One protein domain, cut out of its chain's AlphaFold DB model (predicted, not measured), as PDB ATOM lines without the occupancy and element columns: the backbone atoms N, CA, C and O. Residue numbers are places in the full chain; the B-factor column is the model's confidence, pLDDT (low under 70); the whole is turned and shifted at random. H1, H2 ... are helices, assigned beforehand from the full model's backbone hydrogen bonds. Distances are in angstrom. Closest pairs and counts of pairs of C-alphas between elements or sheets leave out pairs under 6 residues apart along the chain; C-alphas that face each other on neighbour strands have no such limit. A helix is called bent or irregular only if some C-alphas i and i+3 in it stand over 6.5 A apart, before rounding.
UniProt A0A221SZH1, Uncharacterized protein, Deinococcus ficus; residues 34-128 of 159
ATOM      1  N   VAL A  34     150.450 183.968 206.281       92.00
ATOM      2  CA  VAL A  34     149.779 183.068 205.343       92.00
ATOM      3  C   VAL A  34     149.871 183.679 203.947       92.00
ATOM      4  O   VAL A  34     149.455 184.817 203.738       92.00
ATOM      5  N   ASN A  35     150.441 182.940 202.994       91.00
ATOM      6  CA  ASN A  35     150.495 183.390 201.605       91.00
ATOM      7  C   ASN A  35     149.110 183.282 200.935       91.00
ATOM      8  O   ASN A  35     148.194 182.630 201.442       91.00
ATOM      9  N   ALA A  36     148.964 183.921 199.775       91.31
ATOM     10  CA  ALA A  36     147.685 183.994 199.075       91.31
ATOM     11  C   ALA A  36     147.157 182.614 198.625       91.31
ATOM     12  O   ALA A  36     145.951 182.386 198.667       91.31
ATOM     13  N   TRP A  37     148.047 181.685 198.264       91.31
ATOM     14  CA  TRP A  37     147.684 180.331 197.839       91.31
ATOM     15  C   TRP A  37     147.136 179.484 198.991       91.31
ATOM     16  O   TRP A  37     146.061 178.903 198.884       91.31
ATOM     17  N   ASP A  38     147.834 179.464 200.125       93.94
ATOM     18  CA  ASP A  38     147.415 178.751 201.333       93.94
ATOM     19  C   ASP A  38     146.084 179.294 201.862       93.94
ATOM     20  O   ASP A  38     145.218 178.535 202.306       93.94
ATOM     21  N   ARG A  39     145.906 180.617 201.779       93.75
ATOM     22  CA  ARG A  39     144.639 181.276 202.093       93.75
ATOM     23  C   ARG A  39     143.530 180.802 201.157       93.75
ATOM     24  O   ARG A  39     142.482 180.398 201.644       93.75
ATOM     25  N   PHE A  40     143.756 180.834 199.846       93.00
ATOM     26  CA  PHE A  40     142.790 180.373 198.850       93.00
ATOM     27  C   PHE A  40     142.390 178.906 199.072       93.00
ATOM     28  O   PHE A  40     141.204 178.626 199.210       93.00
ATOM     29  N   ALA A  41     143.355 177.996 199.232       93.75
ATOM     30  CA  ALA A  41     143.094 176.570 199.450       93.75
ATOM     31  C   ALA A  41     142.256 176.299 200.716       93.75
ATOM     32  O   ALA A  41     141.361 175.447 200.721       93.75
ATOM     33  N   LEU A  42     142.512 177.046 201.797       95.44
ATOM     34  CA  LEU A  42     141.700 176.966 203.010       95.44
ATOM     35  C   LEU A  42     140.269 177.466 202.765       95.44
ATOM     36  O   LEU A  42     139.321 176.818 203.204       95.44
ATOM     37  N   LEU A  43     140.105 178.591 202.062       95.31
ATOM     38  CA  LEU A  43     138.785 179.144 201.750       95.31
ATOM     39  C   LEU A  43     137.973 178.223 200.835       95.31
ATOM     40  O   LEU A  43     136.793 178.019 201.108       95.31
ATOM     41  N   GLU A  44     138.586 177.624 199.810       95.00
ATOM     42  CA  GLU A  44     137.917 176.617 198.973       95.00
ATOM     43  C   GLU A  44     137.420 175.446 199.817       95.00
ATOM     44  O   GLU A  44     136.241 175.111 199.768       95.00
ATOM     45  N   THR A  45     138.262 174.908 200.703       96.25
ATOM     46  CA  THR A  45     137.857 173.782 201.556       96.25
ATOM     47  C   THR A  45     136.707 174.148 202.505       96.25
ATOM     48  O   THR A  45     135.839 173.323 202.791       96.25
ATOM     49  N   VAL A  46     136.668 175.390 203.005       96.88
ATOM     50  CA  VAL A  46     135.537 175.903 203.803       96.88
ATOM     51  C   VAL A  46     134.253 175.948 202.977       96.88
ATOM     52  O   VAL A  46     133.189 175.597 203.495       96.88
ATOM     53  N   MET A  47     134.345 176.368 201.715       96.06
ATOM     54  CA  MET A  47     133.208 176.434 200.798       96.06
ATOM     55  C   MET A  47     132.714 175.044 200.394       96.06
ATOM     56  O   MET A  47     131.505 174.824 200.416       96.06
ATOM     57  N   ASP A  48     133.614 174.098 200.132       96.00
ATOM     58  CA  ASP A  48     133.271 172.698 199.856       96.00
ATOM     59  C   ASP A  48     132.565 172.060 201.057       96.00
ATOM     60  O   ASP A  48     131.495 171.465 200.921       96.00
ATOM     61  N   ALA A  49     133.097 172.263 202.268       97.12
ATOM     62  CA  ALA A  49     132.434 171.815 203.488       97.12
ATOM     63  C   ALA A  49     131.039 172.448 203.631       97.12
ATOM     64  O   ALA A  49     130.076 171.758 203.955       97.12
ATOM     65  N   ARG A  50     130.890 173.744 203.335       97.12
ATOM     66  CA  ARG A  50     129.586 174.417 203.389       97.12
ATOM     67  C   ARG A  50     128.598 173.837 202.373       97.12
ATOM     68  O   ARG A  50     127.435 173.637 202.718       97.12
ATOM     69  N   ALA A  51     129.040 173.561 201.148       97.00
ATOM     70  CA  ALA A  51     128.204 172.956 200.111       97.00
ATOM     71  C   ALA A  51     127.697 171.565 200.528       97.00
ATOM     72  O   ALA A  51     126.546 171.213 200.281       97.00
ATOM     73  N   GLU A  52     128.532 170.815 201.243       96.75
ATOM     74  CA  GLU A  52     128.247 169.460 201.710       96.75
ATOM     75  C   GLU A  52     127.597 169.413 203.100       96.75
ATOM     76  O   GLU A  52     127.452 168.334 203.663       96.75
ATOM     77  N   GLN A  53     127.180 170.544 203.684       96.00
ATOM     78  CA  GLN A  53     126.744 170.634 205.088       96.00
ATOM     79  C   GLN A  53     125.618 169.656 205.472       96.00
ATOM     80  O   GLN A  53     125.527 169.230 206.624       96.00
ATOM     81  N   HIS A  54     124.760 169.283 204.522       94.00
ATOM     82  CA  HIS A  54     123.658 168.336 204.741       94.00
ATOM     83  C   HIS A  54     123.947 166.922 204.221       94.00
ATOM     84  O   HIS A  54     123.086 166.048 204.303       94.00
ATOM     85  N   ALA A  55     125.151 166.687 203.704       95.06
ATOM     86  CA  ALA A  55     125.589 165.408 203.184       95.06
ATOM     87  C   ALA A  55     126.483 164.666 204.196       95.06
ATOM     88  O   ALA A  55     127.177 165.286 205.009       95.06
ATOM     89  N   PRO A  56     126.554 163.324 204.121       91.19
ATOM     90  CA  PRO A  56     127.470 162.537 204.951       91.19
ATOM     91  C   PRO A  56     128.944 162.939 204.791       91.19
ATOM     92  O   PRO A  56     129.740 162.756 205.712       91.19
ATOM     93  N   ALA A  57     129.307 163.507 203.637       94.19
ATOM     94  CA  ALA A  57     130.662 163.950 203.334       94.19
ATOM     95  C   ALA A  57     131.105 165.181 204.147       94.19
ATOM     96  O   ALA A  57     132.309 165.409 204.262       94.19
ATOM     97  N   HIS A  58     130.179 165.937 204.763       97.06
ATOM     98  CA  HIS A  58     130.480 167.167 205.511       97.06
ATOM     99  C   HIS A  58     131.654 167.017 206.477       97.06
ATOM    100  O   HIS A  58     132.619 167.781 206.444       97.06
ATOM    101  N   ALA A  59     131.578 165.999 207.338       95.50
ATOM    102  CA  ALA A  59     132.586 165.760 208.362       95.50
ATOM    103  C   ALA A  59     133.963 165.498 207.741       95.50
ATOM    104  O   ALA A  59     134.967 165.967 208.265       95.50
ATOM    105  N   ALA A  60     134.016 164.793 206.607       94.56
ATOM    106  CA  ALA A  60     135.265 164.498 205.920       94.56
ATOM    107  C   ALA A  60     135.919 165.768 205.356       94.56
ATOM    108  O   ALA A  60     137.123 165.948 205.541       94.56
ATOM    109  N   TYR A  61     135.143 166.675 204.750       96.12
ATOM    110  CA  TYR A  61     135.658 167.961 204.262       96.12
ATOM    111  C   TYR A  61     136.157 168.856 205.398       96.12
ATOM    112  O   TYR A  61     137.258 169.398 205.306       96.12
ATOM    113  N   VAL A  62     135.413 168.943 206.507       97.56
ATOM    114  CA  VAL A  62     135.873 169.669 207.703       97.56
ATOM    115  C   VAL A  62     137.188 169.078 208.219       97.56
ATOM    116  O   VAL A  62     138.143 169.814 208.453       97.56
ATOM    117  N   MET A  63     137.284 167.753 208.350       95.12
ATOM    118  CA  MET A  63     138.507 167.094 208.820       95.12
ATOM    119  C   MET A  63     139.693 167.315 207.882       95.12
ATOM    120  O   MET A  63     140.809 167.562 208.348       95.12
ATOM    121  N   LEU A  64     139.472 167.253 206.569       94.38
ATOM    122  CA  LEU A  64     140.502 167.526 205.572       94.38
ATOM    123  C   LEU A  64     141.001 168.970 205.697       94.38
ATOM    124  O   LEU A  64     142.207 169.197 205.776       94.38
ATOM    125  N   GLY A  65     140.074 169.922 205.802       95.94
ATOM    126  CA  GLY A  65     140.371 171.340 205.963       95.94
ATOM    127  C   GLY A  65     141.139 171.655 207.241       95.94
ATOM    128  O   GLY A  65     142.155 172.348 207.206       95.94
ATOM    129  N   VAL A  66     140.710 171.088 208.368       96.38
ATOM    130  CA  VAL A  66     141.386 171.234 209.663       96.38
ATOM    131  C   VAL A  66     142.807 170.673 209.610       96.38
ATOM    132  O   VAL A  66     143.755 171.353 210.005       96.38
ATOM    133  N   THR A  67     142.964 169.442 209.117       94.38
ATOM    134  CA  THR A  67     144.235 168.704 209.202       94.38
ATOM    135  C   THR A  67     145.267 169.140 208.169       94.38
ATOM    136  O   THR A  67     146.456 169.145 208.484       94.38
ATOM    137  N   ARG A  68     144.848 169.507 206.952       93.06
ATOM    138  CA  ARG A  68     145.771 169.934 205.888       93.06
ATOM    139  C   ARG A  68     146.022 171.431 205.856       93.06
ATOM    140  O   ARG A  68     147.100 171.833 205.429       93.06
ATOM    141  N   HIS A  69     145.056 172.237 206.290       95.25
ATOM    142  CA  HIS A  69     145.114 173.682 206.101       95.25
ATOM    143  C   HIS A  69     145.065 174.426 207.433       95.25
ATOM    144  O   HIS A  69     146.077 174.985 207.846       95.25
ATOM    145  N   ALA A  70     143.935 174.420 208.139       96.44
ATOM    146  CA  ALA A  70     143.718 175.359 209.239       96.44
ATOM    147  C   ALA A  70     144.751 175.216 210.369       96.44
ATOM    148  O   ALA A  70     145.366 176.207 210.758       96.44
ATOM    149  N   VAL A  71     144.989 173.998 210.874       97.00
ATOM    150  CA  VAL A  71     145.909 173.806 212.005       97.00
ATOM    151  C   VAL A  71     147.372 174.059 211.614       97.00
ATOM    152  O   VAL A  71     148.002 174.885 212.278       97.00
ATOM    153  N   PRO A  72     147.930 173.457 210.543       95.75
ATOM    154  CA  PRO A  72     149.309 173.747 210.137       95.75
ATOM    155  C   PRO A  72     149.560 175.236 209.862       95.75
ATOM    156  O   PRO A  72     150.571 175.795 210.294       95.75
ATOM    157  N   LEU A  73     148.620 175.905 209.183       96.44
ATOM    158  CA  LEU A  73     148.734 177.332 208.896       96.44
ATOM    159  C   LEU A  73     148.665 178.175 210.167       96.44
ATOM    160  O   LEU A  73     149.414 179.143 210.277       96.44
ATOM    161  N   LEU A  74     147.832 177.797 211.140       96.81
ATOM    162  CA  LEU A  74     147.763 178.477 212.428       96.81
ATOM    163  C   LEU A  74     149.072 178.347 213.215       96.81
ATOM    164  O   LEU A  74     149.570 179.353 213.718       96.81
ATOM    165  N   TYR A  75     149.654 177.146 213.295       96.31
ATOM    166  CA  TYR A  75     150.943 176.936 213.969       96.31
ATOM    167  C   TYR A  75     152.035 177.802 213.343       96.31
ATOM    168  O   TYR A  75     152.759 178.508 214.049       96.31
ATOM    169  N   ARG A  76     152.101 177.823 212.010       95.81
ATOM    170  CA  ARG A  76     153.042 178.664 211.269       95.81
ATOM    171  C   ARG A  76     152.797 180.160 211.506       95.81
ATOM    172  O   ARG A  76     153.746 180.895 211.776       95.81
ATOM    173  N   LEU A  77     151.538 180.600 211.459       96.19
ATOM    174  CA  LEU A  77     151.137 181.992 211.690       96.19
ATOM    175  C   LEU A  77     151.466 182.467 213.107       96.19
ATOM    176  O   LEU A  77     151.791 183.632 213.300       96.19
ATOM    177  N   ARG A  78     151.388 181.579 214.101       94.94
ATOM    178  CA  ARG A  78     151.667 181.899 215.507       94.94
ATOM    179  C   ARG A  78     153.115 181.641 215.924       94.94
ATOM    180  O   ARG A  78     153.462 181.927 217.066       94.94
ATOM    181  N   GLY A  79     153.951 181.109 215.031       94.81
ATOM    182  CA  GLY A  79     155.329 180.754 215.369       94.81
ATOM    183  C   GLY A  79     155.405 179.612 216.386       94.81
ATOM    184  O   GLY A  79     156.294 179.572 217.230       94.81
ATOM    185  N   TRP A  80     154.456 178.683 216.365       94.38
ATOM    186  CA  TRP A  80     154.485 177.518 217.243       94.38
ATOM    187  C   TRP A  80     155.277 176.377 216.604       94.38
ATOM    188  O   TRP A  80     155.361 176.249 215.381       94.38
ATOM    189  N   TRP A  81     155.879 175.537 217.443       92.69
ATOM    190  CA  TRP A  81     156.504 174.302 216.984       92.69
ATOM    191  C   TRP A  81     155.429 173.290 216.608       92.69
ATOM    192  O   TRP A  81     154.515 173.050 217.392       92.69
ATOM    193  N   ASP A  82     155.557 172.678 215.431       91.25
ATOM    194  CA  ASP A  82     154.627 171.632 215.015       91.25
ATOM    195  C   ASP A  82     154.655 170.469 216.009       91.25
ATOM    196  O   ASP A  82     155.715 169.935 216.351       91.25
ATOM    197  N   VAL A  83     153.469 170.038 216.425       92.94
ATOM    198  CA  VAL A  83     153.277 168.814 217.200       92.94
ATOM    199  C   VAL A  83     152.467 167.810 216.389       92.94
ATOM    200  O   VAL A  83     151.783 168.152 215.423       92.94
ATOM    201  N   SER A  84     152.553 166.538 216.773       92.31
ATOM    202  CA  SER A  84     151.742 165.487 216.156       92.31
ATOM    203  C   SER A  84     150.243 165.804 216.296       92.31
ATOM    204  O   SER A  84     149.848 166.256 217.373       92.31
ATOM    205  N   PRO A  85     149.397 165.482 215.294       91.81
ATOM    206  CA  PRO A  85     147.961 165.764 215.345       91.81
ATOM    207  C   PRO A  85     147.247 165.278 216.608       91.81
ATOM    208  O   PRO A  85     146.352 165.946 217.116       91.81
ATOM    209  N   ARG A  86     147.696 164.153 217.182       93.25
ATOM    210  CA  ARG A  86     147.150 163.608 218.437       93.25
ATOM    211  C   ARG A  86     147.360 164.508 219.662       93.25
ATOM    212  O   ARG A  86     146.724 164.280 220.682       93.25
ATOM    213  N   HIS A  87     148.271 165.476 219.588       95.25
ATOM    214  CA  HIS A  87     148.575 166.411 220.671       95.25
ATOM    215  C   HIS A  87     148.090 167.837 220.388       95.25
ATOM    216  O   HIS A  87     148.239 168.681 221.264       95.25
ATOM    217  N   TRP A  88     147.519 168.124 219.208       95.12
ATOM    218  CA  TRP A  88     147.088 169.485 218.862       95.12
ATOM    219  C   TRP A  88     146.120 170.064 219.877       95.12
ATOM    220  O   TRP A  88     146.316 171.192 220.304       95.12
ATOM    221  N   LEU A  89     145.107 169.297 220.291       95.44
ATOM    222  CA  LEU A  89     144.104 169.815 221.216       95.44
ATOM    223  C   LEU A  89     144.737 170.220 222.554       95.44
ATOM    224  O   LEU A  89     144.586 171.362 222.963       95.44
ATOM    225  N   ALA A  90     145.524 169.335 223.172       95.56
ATOM    226  CA  ALA A  90     146.186 169.618 224.446       95.56
ATOM    227  C   ALA A  90     147.207 170.770 224.351       95.56
ATOM    228  O   ALA A  90     147.298 171.597 225.256       95.56
ATOM    229  N   ASP A  91     147.973 170.851 223.256       95.88
ATOM    230  CA  ASP A  91     148.927 171.949 223.046       95.88
ATOM    231  C   ASP A  91     148.205 173.287 222.799       95.88
ATOM    232  O   ASP A  91     148.597 174.310 223.357       95.88
ATOM    233  N   MET A  92     147.105 173.291 222.039       96.12
ATOM    234  CA  MET A  92     146.281 174.487 221.837       96.12
ATOM    235  C   MET A  92     145.552 174.913 223.109       96.12
ATOM    236  O   MET A  92     145.473 176.108 223.364       96.12
ATOM    237  N   GLU A  93     145.055 173.988 223.931       97.00
ATOM    238  CA  GLU A  93     144.431 174.312 225.224       97.00
ATOM    239  C   GLU A  93     145.394 175.082 226.132       97.00
ATOM    240  O   GLU A  93     144.988 176.030 226.801       97.00
ATOM    241  N   ALA A  94     146.681 174.723 226.112       95.56
ATOM    242  CA  ALA A  94     147.708 175.414 226.883       95.56
ATOM    243  C   ALA A  94     148.067 176.804 226.320       95.56
ATOM    244  O   ALA A  94     148.491 177.676 227.077       95.56
ATOM    245  N   ARG A  95     147.931 177.018 225.004       94.19
ATOM    246  CA  ARG A  95     148.406 178.230 224.305       94.19
ATOM    247  C   ARG A  95     147.306 179.245 223.994       94.19
ATOM    248  O   ARG A  95     147.513 180.444 224.152       94.19
ATOM    249  N   ASP A  96     146.168 178.777 223.495       96.25
ATOM    250  CA  ASP A  96     145.018 179.573 223.059       96.25
ATOM    251  C   ASP A  96     143.726 178.740 223.245       96.25
ATOM    252  O   ASP A  96     143.270 178.061 222.316       96.25
ATOM    253  N   PRO A  97     143.111 178.775 224.447       96.94
ATOM    254  CA  PRO A  97     141.925 177.974 224.761       96.94
ATOM    255  C   PRO A  97     140.737 178.220 223.824       96.94
ATOM    256  O   PRO A  97     139.902 177.339 223.629       96.94
ATOM    257  N   ALA A  98     140.649 179.413 223.229       96.69
ATOM    258  CA  ALA A  98     139.573 179.745 222.306       96.69
ATOM    259  C   ALA A  98     139.735 179.002 220.970       96.69
ATOM    260  O   ALA A  98     138.770 178.427 220.472       96.69
ATOM    261  N   VAL A  99     140.960 178.940 220.432       96.88
ATOM    262  CA  VAL A  99     141.280 178.090 219.269       96.88
ATOM    263  C   VAL A  99     140.988 176.624 219.589       96.88
ATOM    264  O   VAL A  99     140.392 175.918 218.777       96.88
ATOM    265  N   ALA A 100     141.399 176.159 220.771       97.56
ATOM    266  CA  ALA A 100     141.204 174.770 221.167       97.56
ATOM    267  C   ALA A 100     139.718 174.387 221.207       97.56
ATOM    268  O   ALA A 100     139.345 173.324 220.716       97.56
ATOM    269  N   ALA A 101     138.860 175.273 221.719       97.44
ATOM    270  CA  ALA A 101     137.416 175.068 221.731       97.44
ATOM    271  C   ALA A 101     136.826 174.963 220.312       97.44
ATOM    272  O   ALA A 101     135.962 174.119 220.064       97.44
ATOM    273  N   GLU A 102     137.304 175.778 219.369       97.69
ATOM    274  CA  GLU A 102     136.878 175.721 217.966       97.69
ATOM    275  C   GLU A 102     137.340 174.420 217.290       97.69
ATOM    276  O   GLU A 102     136.544 173.759 216.617       97.69
ATOM    277  N   LEU A 103     138.585 173.988 217.529       97.31
ATOM    278  CA  LEU A 103     139.081 172.688 217.068       97.31
ATOM    279  C   LEU A 103     138.262 171.545 217.661       97.31
ATOM    280  O   LEU A 103     137.762 170.702 216.920       97.31
ATOM    281  N   HIS A 104     138.055 171.538 218.974       96.88
ATOM    282  CA  HIS A 104     137.240 170.533 219.643       96.88
ATOM    283  C   HIS A 104     135.833 170.458 219.035       96.88
ATOM    284  O   HIS A 104     135.321 169.365 218.779       96.88
ATOM    285  N   ALA A 105     135.223 171.607 218.735       97.25
ATOM    286  CA  ALA A 105     133.911 171.660 218.107       97.25
ATOM    287  C   ALA A 105     133.910 171.085 216.679       97.25
ATOM    288  O   ALA A 105     132.990 170.343 216.335       97.25
ATOM    289  N   CYS A 106     134.951 171.343 215.880       96.44
ATOM    290  CA  CYS A 106     135.105 170.735 214.553       96.44
ATOM    291  C   CYS A 106     135.155 169.200 214.618       96.44
ATOM    292  O   CYS A 106     134.589 168.529 213.756       96.44
ATOM    293  N   LEU A 107     135.825 168.655 215.637       93.00
ATOM    294  CA  LEU A 107     136.075 167.218 215.768       93.00
ATOM    295  C   LEU A 107     134.901 166.441 216.377       93.00
ATOM    296  O   LEU A 107     134.718 165.268 216.062       93.00
ATOM    297  N   THR A 108     134.135 167.061 217.280       94.44
ATOM    298  CA  THR A 108     133.226 166.318 218.175       94.44
ATOM    299  C   THR A 108     131.756 166.692 218.049       94.44
ATOM    300  O   THR A 108     130.897 165.899 218.434       94.44
ATOM    301  N   VAL A 109     131.423 167.877 217.523       95.06
ATOM    302  CA  VAL A 109     130.026 168.322 217.496       95.06
ATOM    303  C   VAL A 109     129.247 167.519 216.448       95.06
ATOM    304  O   VAL A 109     129.658 167.465 215.283       95.06
ATOM    305  N   PRO A 110     128.112 166.895 216.824       93.44
ATOM    306  CA  PRO A 110     127.314 166.104 215.891       93.44
ATOM    307  C   PRO A 110     126.530 166.980 214.910       93.44
ATOM    308  O   PRO A 110     126.336 166.580 213.765       93.44
ATOM    309  N   ASP A 111     126.116 168.173 215.342       96.25
ATOM    310  CA  ASP A 111     125.355 169.118 214.528       96.25
ATOM    311  C   ASP A 111     126.216 169.720 213.393       96.25
ATOM    312  O   ASP A 111     127.205 170.408 213.681       96.25
ATOM    313  N   PRO A 112     125.858 169.505 212.111       96.31
ATOM    314  CA  PRO A 112     126.652 169.986 210.983       96.31
ATOM    315  C   PRO A 112     126.777 171.509 210.927       96.31
ATOM    316  O   PRO A 112     127.840 172.015 210.573       96.31
ATOM    317  N   ALA A 113     125.739 172.253 211.319       97.31
ATOM    318  CA  ALA A 113     125.768 173.715 211.292       97.31
ATOM    319  C   ALA A 113     126.770 174.281 212.306       97.31
ATOM    320  O   ALA A 113     127.598 175.126 211.967       97.31
ATOM    321  N   ARG A 114     126.760 173.770 213.539       97.56
ATOM    322  CA  ARG A 114     127.742 174.139 214.564       97.56
ATOM    323  C   ARG A 114     129.153 173.685 214.208       97.56
ATOM    324  O   ARG A 114     130.095 174.430 214.470       97.56
ATOM    325  N   ARG A 115     129.313 172.507 213.599       97.75
ATOM    326  CA  ARG A 115     130.619 172.044 213.107       97.75
ATOM    327  C   ARG A 115     131.154 172.968 212.011       97.75
ATOM    328  O   ARG A 115     132.310 173.372 212.073       97.75
ATOM    329  N   GLN A 116     130.309 173.345 211.052       98.00
ATOM    330  CA  GLN A 116     130.661 174.291 209.995       98.00
ATOM    331  C   GLN A 116     131.045 175.658 210.573       98.00
ATOM    332  O   GLN A 116     132.083 176.207 210.215       98.00
ATOM    333  N   ALA A 117     130.260 176.185 211.515       98.12
ATOM    334  CA  ALA A 117     130.559 177.454 212.175       98.12
ATOM    335  C   ALA A 117     131.902 177.424 212.925       98.12
ATOM    336  O   ALA A 117     132.650 178.398 212.888       98.12
ATOM    337  N   ALA A 118     132.232 176.303 213.573       98.06
ATOM    338  CA  ALA A 118     133.525 176.117 214.222       98.06
ATOM    339  C   ALA A 118     134.680 176.081 213.209       98.06
ATOM    340  O   ALA A 118     135.715 176.708 213.436       98.06
ATOM    341  N   PHE A 119     134.490 175.409 212.068       98.25
ATOM    342  CA  PHE A 119     135.506 175.368 211.019       98.25
ATOM    343  C   PHE A 119     135.739 176.754 210.410       98.25
ATOM    344  O   PHE A 119     136.879 177.173 210.217       98.25
ATOM    345  N   GLU A 120     134.670 177.516 210.196       98.12
ATOM    346  CA  GLU A 120     134.759 178.905 209.754       98.12
ATOM    347  C   GLU A 120     135.455 179.811 210.776       98.12
ATOM    348  O   GLU A 120     136.237 180.679 210.389       98.12
ATOM    349  N   ALA A 121     135.212 179.613 212.074       97.81
ATOM    350  CA  ALA A 121     135.901 180.358 213.125       97.81
ATOM    351  C   ALA A 121     137.417 180.095 213.097       97.81
ATOM    352  O   ALA A 121     138.194 181.052 213.034       97.81
ATOM    353  N   LEU A 122     137.831 178.823 213.014       96.94
ATOM    354  CA  LEU A 122     139.242 178.459 212.842       96.94
ATOM    355  C   LEU A 122     139.837 179.076 211.578       96.94
ATOM    356  O   LEU A 122     140.936 179.627 211.619       96.94
ATOM    357  N   ALA A 123     139.112 179.010 210.460       97.06
ATOM    358  CA  ALA A 123     139.579 179.565 209.200       97.06
ATOM    359  C   ALA A 123     139.810 181.078 209.309       97.06
ATOM    360  O   ALA A 123     140.873 181.551 208.920       97.06
ATOM    361  N   ARG A 124     138.900 181.830 209.946       96.75
ATOM    362  CA  ARG A 124     139.077 183.277 210.184       96.75
ATOM    363  C   ARG A 124     140.283 183.596 211.059       96.75
ATOM    364  O   ARG A 124     140.922 184.619 210.842       96.75
ATOM    365  N   ARG A 125     140.654 182.736 212.014       95.69
ATOM    366  CA  ARG A 125     141.890 182.938 212.795       95.69
ATOM    367  C   ARG A 125     143.157 182.843 211.948       95.69
ATOM    368  O   ARG A 125     144.184 183.386 212.348       95.69
ATOM    369  N   VAL A 126     143.082 182.153 210.813       95.25
ATOM    370  CA  VAL A 126     144.185 181.980 209.865       95.25
ATOM    371  C   VAL A 126     144.146 183.050 208.774       95.25
ATOM    372  O   VAL A 126     145.177 183.631 208.449       95.25
ATOM    373  N   THR A 127     142.972 183.320 208.205       93.38
ATOM    374  CA  THR A 127     142.810 184.183 207.025       93.38
ATOM    375  C   THR A 127     142.460 185.632 207.359       93.38
ATOM    376  O   THR A 127     142.515 186.481 206.471       93.38
ATOM    377  N   GLY A 128     142.078 185.919 208.607       90.12
ATOM    378  CA  GLY A 128     141.502 187.190 209.055       90.12
ATOM    379  C   GLY A 128     140.038 187.341 208.640       90.12
ATOM    380  O   GLY A 128     139.156 187.509 209.481       90.12
TER     381      GLY A 128
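AT A GLANCE: This is residues 34 to 128 of the 159 residues of an uncharacterized protein of Deinococcus ficus (UniProt A0A221SZH1). Four helical pieces, H1, H2a, H4 and H5, make an up-and-down bundle, each running against the one before it in the chain, with H5 packing on the other three. H4 crosses H2a and H5 at a slant, H3 packs on H4 at the outside of the bundle, and H2 bends so that its second arm H2b turns toward the last residues of H5. The printed part has 95 residues with five named helices, H1 to H5 in order, and no named strand: all helix. It is compact, with a radius of gyration of the C-alphas of 12.3 A and spans of 35 by 29 by 21 A.

IN THESE COORDINATES: H1, residues 36 to 51, starts at C-alpha (147.685, 183.994, 199.075) and is 22.4 A long. H2, residues 58 to 78, was assigned as one helix by its hydrogen bonds but is bent: C-alphas 68 and 71 are 7.2 A apart. Its arms are H2a, residues 58 to 68, 15.5 A, and H2b, residues 71 to 78, 10.5 A. H3, residues 85 to 95, 15.4 A, is irregular, with C-alphas 86 and 89 7.5 A apart. H4, residues 97 to 108, is 16.0 A long. H5, residues 112 to 127, 21.9 A, ends at C-alpha (142.810, 184.183, 207.025).

HOW THE PARTS SIT: H1 and H2a form a hairpin at a shallow tilt of 15 degrees; their closest C-alphas, of Ala 49 and Tyr 61, are 5.1 A apart. H5 touches H1, closest at Arg 39 and Thr 127, C-alphas 6.0 A apart. H4 and H5 form a hairpin at a steep tilt of 40 degrees. H3 touches H4, closest at Met 92 and Ala 100, C-alphas 5.1 A apart. Every O i to N i+4 pair is within hydrogen-bond range in H1, H2a, H2b, H4 and H5; in H3, 5 of 7.

THE WHOLE: The C-alphas farthest apart, of His 54 and Gly 79, are 35.6 A apart. The printed part has no cut and no long link, and no printed residue is under 70 in pLDDT.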